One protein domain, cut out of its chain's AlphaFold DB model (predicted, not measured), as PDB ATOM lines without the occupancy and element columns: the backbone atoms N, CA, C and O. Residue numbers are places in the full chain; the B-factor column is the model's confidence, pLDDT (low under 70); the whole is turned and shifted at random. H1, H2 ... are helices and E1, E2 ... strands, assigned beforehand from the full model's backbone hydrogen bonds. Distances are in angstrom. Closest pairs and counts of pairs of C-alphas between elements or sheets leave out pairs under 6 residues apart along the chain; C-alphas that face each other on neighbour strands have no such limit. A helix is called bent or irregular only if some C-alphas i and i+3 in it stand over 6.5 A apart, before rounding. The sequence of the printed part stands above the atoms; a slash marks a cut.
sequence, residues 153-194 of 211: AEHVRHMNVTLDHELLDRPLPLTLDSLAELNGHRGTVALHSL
ATOM      1  N   ALA A 153     -24.103   0.486  28.007       84.44
ATOM      2  CA  ALA A 153     -23.628  -0.569  28.896       84.44
ATOM      3  C   ALA A 153     -22.471  -1.364  28.274       84.44
ATOM      4  O   ALA A 153     -21.497  -1.677  28.957       84.44
ATOM      5  N   GLU A 154     -22.548  -1.645  26.974       79.56
ATOM      6  CA  GLU A 154     -21.498  -2.340  26.232       79.56
ATOM      7  C   GLU A 154     -20.283  -1.441  25.990       79.56
ATOM      8  O   GLU A 154     -19.142  -1.894  26.061       79.56
ATOM      9  N   HIS A 155     -20.509  -0.148  25.759       83.12
ATOM     10  CA  HIS A 155     -19.428   0.818  25.591       83.12
ATOM     11  C   HIS A 155     -18.588   0.975  26.868       83.12
ATOM     12  O   HIS A 155     -17.360   0.931  26.807       83.12
ATOM     13  N   VAL A 156     -19.241   1.083  28.030       87.81
ATOM     14  CA  VAL A 156     -18.579   1.240  29.337       87.81
ATOM     15  C   VAL A 156     -17.738   0.012  29.709       87.81
ATOM     16  O   VAL A 156     -16.672   0.171  30.299       87.81
ATOM     17  N   ARG A 157     -18.134  -1.199  29.287       83.31
ATOM     18  CA  ARG A 157     -17.324  -2.423  29.469       83.31
ATOM     19  C   ARG A 157     -15.969  -2.369  28.763       83.31
ATOM     20  O   ARG A 157     -15.041  -3.050  29.187       83.31
ATOM     21  N   HIS A 158     -15.857  -1.574  27.700       81.44
ATOM     22  CA  HIS A 158     -14.643  -1.432  26.896       81.44
ATOM     23  C   HIS A 158     -13.847  -0.163  27.237       81.44
ATOM     24  O   HIS A 158     -13.030   0.291  26.432       81.44
ATOM     25  N   MET A 159     -14.074   0.425  28.415       85.75
ATOM     26  CA  MET A 159     -13.334   1.588  28.899       85.75
ATOM     27  C   MET A 159     -12.384   1.223  30.041       85.75
ATOM     28  O   MET A 159     -12.694   0.380  30.882       85.75
ATOM     29  N   ASN A 160     -11.237   1.895  30.092       85.62
ATOM     30  CA  ASN A 160     -10.396   1.966  31.278       85.62
ATOM     31  C   ASN A 160     -10.733   3.223  32.088       85.62
ATOM     32  O   ASN A 160     -11.290   4.193  31.573       85.62
ATOM     33  N   VAL A 161     -10.388   3.187  33.370       86.38
ATOM     34  CA  VAL A 161     -10.537   4.314  34.286       86.38
ATOM     35  C   VAL A 161      -9.148   4.858  34.587       86.38
ATOM     36  O   VAL A 161      -8.247   4.089  34.934       86.38
ATOM     37  N   THR A 162      -8.973   6.170  34.472       85.62
ATOM     38  CA  THR A 162      -7.770   6.880  34.907       85.62
ATOM     39  C   THR A 162      -8.100   7.823  36.058       85.62
ATOM     40  O   THR A 162      -9.154   8.462  36.071       85.62
ATOM     41  N   LEU A 163      -7.201   7.901  37.034       86.44
ATOM     42  CA  LEU A 163      -7.266   8.822  38.165       86.44
ATOM     43  C   LEU A 163      -6.040   9.722  38.090       86.44
ATOM     44  O   LEU A 163      -4.918   9.225  38.101       86.44
ATOM     45  N   ASP A 164      -6.253  11.028  37.926       82.62
ATOM     46  CA  ASP A 164      -5.176  12.015  37.753       82.62
ATOM     47  C   ASP A 164      -4.130  11.598  36.689       82.62
ATOM     48  O   ASP A 164      -2.937  11.851  36.818       82.62
ATOM     49  N   HIS A 165      -4.616  10.981  35.600       75.81
ATOM     50  CA  HIS A 165      -3.853  10.436  34.464       75.81
ATOM     51  C   HIS A 165      -3.097   9.114  34.694       75.81
ATOM     52  O   HIS A 165      -2.441   8.643  33.763       75.81
ATOM     53  N   GLU A 166      -3.241   8.468  35.849       81.06
ATOM     54  CA  GLU A 166      -2.724   7.114  36.084       81.06
ATOM     55  C   GLU A 166      -3.821   6.057  35.926       81.06
ATOM     56  O   GLU A 166      -4.985   6.289  36.257       81.06
ATOM     57  N   LEU A 167      -3.466   4.893  35.375       79.00
ATOM     58  CA  LEU A 167      -4.405   3.785  35.191       79.00
ATOM     59  C   LEU A 167      -4.780   3.187  36.546       79.00
ATOM     60  O   LEU A 167      -3.913   2.831  37.340       79.00
ATOM     61  N   LEU A 168      -6.082   3.046  36.786       76.88
ATOM     62  CA  LEU A 168      -6.584   2.410  37.993       76.88
ATOM     63  C   LEU A 168      -6.607   0.886  37.796       76.88
ATOM     64  O   LEU A 168      -7.441   0.370  37.047       76.88
ATOM     65  N   ASP A 169      -5.712   0.166  38.476       67.62
ATOM     66  CA  ASP A 169      -5.677  -1.303  38.478       67.62
ATOM     67  C   ASP A 169      -6.905  -1.862  39.220       67.62
ATOM     68  O   ASP A 169      -6.898  -2.049  40.439       67.62
ATOM     69  N   ARG A 170      -8.002  -2.110  38.489       63.72
ATOM     70  CA  ARG A 170      -9.244  -2.669  39.046       63.72
ATOM     71  C   ARG A 170      -9.497  -4.098  38.537       63.72
ATOM     72  O   ARG A 170      -9.525  -4.312  37.329       63.72
ATOM     73  N   PRO A 171      -9.778  -5.069  39.429       58.72
ATOM     74  CA  PRO A 171     -10.056  -6.459  39.054       58.72
ATOM     75  C   PRO A 171     -11.519  -6.751  38.642       58.72
ATOM     76  O   PRO A 171     -11.871  -7.917  38.485       58.72
ATOM     77  N   LEU A 172     -12.387  -5.740  38.477       59.72
ATOM     78  CA  LEU A 172     -13.820  -5.920  38.180       59.72
ATOM     79  C   LEU A 172     -14.203  -5.260  36.839       59.72
ATOM     80  O   LEU A 172     -13.775  -4.127  36.604       59.72
ATOM     81  N   PRO A 173     -15.021  -5.907  35.979       70.81
ATOM     82  CA  PRO A 173     -15.510  -5.288  34.749       70.81
ATOM     83  C   PRO A 173     -16.315  -4.024  35.063       70.81
ATOM     84  O   PRO A 173     -17.223  -4.045  35.894       70.81
ATOM     85  N   LEU A 174     -15.987  -2.922  34.388       81.81
ATOM     86  CA  LEU A 174     -16.701  -1.659  34.531       81.81
ATOM     87  C   LEU A 174     -18.112  -1.804  33.934       81.81
ATOM     88  O   LEU A 174     -18.281  -1.991  32.731       81.81
ATOM     89  N   THR A 175     -19.131  -1.746  34.787       86.38
ATOM     90  CA  THR A 175     -20.553  -1.763  34.403       86.38
ATOM     91  C   THR A 175     -21.241  -0.464  34.813       86.38
ATOM     92  O   THR A 175     -20.738   0.250  35.684       86.38
ATOM     93  N   LEU A 176     -22.411  -0.173  34.225       85.94
ATOM     94  CA  LEU A 176     -23.201   1.019  34.565       85.94
ATOM     95  C   LEU A 176     -23.539   1.102  36.058       85.94
ATOM     96  O   LEU A 176     -23.463   2.183  36.634       85.94
ATOM     97  N   ASP A 177     -23.830  -0.033  36.691       87.25
ATOM     98  CA  ASP A 177     -24.161  -0.095  38.118       87.25
ATOM     99  C   ASP A 177     -22.951   0.244  39.004       87.25
ATOM    100  O   ASP A 177     -23.088   0.865  40.056       87.25
ATOM    101  N   SER A 178     -21.745  -0.117  38.552       83.62
ATOM    102  CA  SER A 178     -20.493   0.099  39.289       83.62
ATOM    103  C   SER A 178     -19.874   1.488  39.081       83.62
ATOM    104  O   SER A 178     -18.939   1.850  39.795       83.62
ATOM    105  N   LEU A 179     -20.366   2.283  38.117       86.00
ATOM    106  CA  LEU A 179     -19.824   3.620  37.819       86.00
ATOM    107  C   LEU A 179     -19.925   4.568  39.018       86.00
ATOM    108  O   LEU A 179     -19.078   5.442  39.184       86.00
ATOM    109  N   ALA A 180     -20.932   4.380  39.874       87.19
ATOM    110  CA  ALA A 180     -21.118   5.194  41.070       87.19
ATOM    111  C   ALA A 180     -19.941   5.085  42.058       87.19
ATOM    112  O   ALA A 180     -19.656   6.046  42.774       87.19
ATOM    113  N   GLU A 181     -19.218   3.960  42.068       84.88
ATOM    114  CA  GLU A 181     -18.053   3.752  42.939       84.88
ATOM    115  C   GLU A 181     -16.891   4.700  42.600       84.88
ATOM    116  O   GLU A 181     -16.066   5.019  43.459       84.88
ATOM    117  N   LEU A 182     -16.845   5.216  41.367       82.81
ATOM    118  CA  LEU A 182     -15.816   6.161  40.937       82.81
ATOM    119  C   LEU A 182     -15.887   7.488  41.696       82.81
ATOM    120  O   LEU A 182     -14.851   8.097  41.949       82.81
ATOM    121  N   ASN A 183     -17.075   7.881  42.164       85.81
ATOM    122  CA  ASN A 183     -17.257   9.097  42.960       85.81
ATOM    123  C   ASN A 183     -16.575   9.029  44.339       85.81
ATOM    124  O   ASN A 183     -16.411  10.060  44.986       85.81
ATOM    125  N   GLY A 184     -16.190   7.835  44.806       83.62
ATOM    126  CA  GLY A 184     -15.449   7.665  46.058       83.62
ATOM    127  C   GLY A 184     -13.982   8.101  45.976       83.62
ATOM    128  O   GLY A 184     -13.333   8.273  47.009       83.62
ATOM    129  N   HIS A 185     -13.452   8.296  44.768       81.31
ATOM    130  CA  HIS A 185     -12.059   8.656  44.557       81.31
ATOM    131  C   HIS A 185     -11.867  10.174  44.637       81.31
ATOM    132  O   HIS A 185     -12.636  10.952  44.076       81.31
ATOM    133  N   ARG A 186     -10.817  10.614  45.341       79.81
ATOM    134  CA  ARG A 186     -10.411  12.024  45.366       79.81
ATOM    135  C   ARG A 186      -9.493  12.282  44.176       79.81
ATOM    136  O   ARG A 186      -8.395  11.746  44.162       79.81
ATOM    137  N   GLY A 187      -9.940  13.083  43.214       82.25
ATOM    138  CA  GLY A 187      -9.166  13.423  42.015       82.25
ATOM    139  C   GLY A 187     -10.055  13.596  40.788       82.25
ATOM    140  O   GLY A 187     -11.286  13.556  40.889       82.25
ATOM    141  N   THR A 188      -9.438  13.792  39.624       83.62
ATOM    142  CA  THR A 188     -10.161  13.797  38.345       83.62
ATOM    143  C   THR A 188     -10.226  12.375  37.813       83.62
ATOM    144  O   THR A 188      -9.204  11.801  37.438       83.62
ATOM    145  N   VAL A 189     -11.434  11.814  37.769       85.50
ATOM    146  CA  VAL A 189     -11.675  10.507  37.156       85.50
ATOM    147  C   VAL A 189     -12.025  10.703  35.685       85.50
ATOM    148  O   VAL A 189     -12.970  11.425  35.359       85.50
ATOM    149  N   ALA A 190     -11.281  10.051  34.797       86.38
ATOM    150  CA  ALA A 190     -11.560  10.031  33.368       86.38
ATOM    151  C   ALA A 190     -11.697   8.590  32.860       86.38
ATOM    152  O   ALA A 190     -11.131   7.653  33.419       86.38
ATOM    153  N   LEU A 191     -12.488   8.411  31.802       86.56
ATOM    154  CA  LEU A 191     -12.675   7.130  31.128       86.56
ATOM    155  C   LEU A 191     -12.036   7.202  29.742       86.56
ATOM    156  O   LEU A 191     -12.332   8.137  28.991       86.56
ATOM    157  N   HIS A 192     -11.201   6.228  29.377       82.50
ATOM    158  CA  HIS A 192     -10.676   6.117  28.013       82.50
ATOM    159  C   HIS A 192     -11.053   4.779  27.382       82.50
ATOM    160  O   HIS A 192     -11.184   3.765  28.052       82.50
ATOM    161  N   SER A 193     -11.239   4.769  26.063       82.31
ATOM    162  CA  SER A 193     -11.483   3.535  25.310       82.31
ATOM    163  C   SER A 193     -10.259   2.617  25.372       82.31
ATOM    164  O   SER A 193      -9.143   3.073  25.120       82.31
ATOM    165  N   LEU A 194     -10.470   1.326  25.646       71.12
ATOM    166  CA  LEU A 194      -9.435   0.285  25.561       71.12
ATOM    167  C   LEU A 194      -8.995   0.025  24.118       71.12
ATOM    168  O   LEU A 194      -7.868  -0.400  23.870       71.12
TER     169      LEU A 194
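Overview. This is residues 153 to 194 of the 211 residues of an uncharacterized protein of Cordyceps sp. RAO-2017 (UniProt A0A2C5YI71). A ribbon of two antiparallel strands, E1 and E2, makes one side of the domain, and a short helix, H2, runs along the other side, with few close contacts between them. H1, a short helix, sits by the end of the ribbon where E1 begins and E2 ends, while the long link from E1 to H2 first folds back beside the end of E1 and then bulges to one side on its way to H2. The printed part has 42 residues with two named helices and two named strands in the order H1, E1, H2, E2; the sheet's order is E1 - E2, and the class is mixed, helices and strands. The whole is compact, with a radius of gyration of the C-alphas of 9.6 A, and rounded, with spans of 25 by 19 by 16 A.

Along the chain. H1 is residues 153 to 157, 6.6 A from first to last C-alpha, and begins at C-alpha 153 at (-23.628, -0.569, 28.896). E1 is residues 159 to 163, 13.2 A long. H2 is residues 177 to 184, 14.1 A long, with C-alpha 177 at (-24.161, -0.095, 38.118); it is irregular, but only just: C-alphas 177 and 180 are 6.8 A apart. E2 is residues 189 to 193, 13.7 A long, and ends at C-alpha 193 at (-11.483, 3.535, 25.310).

Arrangement. E1 and E2 are antiparallel neighbours, with 150 degrees between their directions. C-alphas 159 and 193 face each other at 4.5 A, and 163 and 189 at 4.8 A. N 160 and O 192 are within hydrogen-bond range at 2.8 A, as are N 190 and O 162 at 2.9 A. Residues 162 to 163 of E1 also form a short antiparallel pairing with residues 166 to 167. H1 and E2 are near each other, with 5 pairs of C-alphas within 10 A. H2 and E2 have 1 pair of C-alphas within 8 A, the closest being those of Leu 182 and Val 189 at 7.1 A; their centres are 12.9 A apart. H1 and H2 are apart. In H1 every O i to N i+4 pair is within hydrogen-bond range; in H2 this holds for 0 of 4, while 4 of 5 O i to N i+3 pairs are within range.

Size, cuts and confidence. The two C-alphas farthest apart, those of Glu 154 and Arg 186, are 26.4 A apart. The printed part has no cut. The links H1 to E1 and H2 to E2 are tight, and the link E1 to H2 is long, with 13 residues, 164 to 176. The mean pLDDT of the printed part is 81.0, and residues 169 to 172 are under 70.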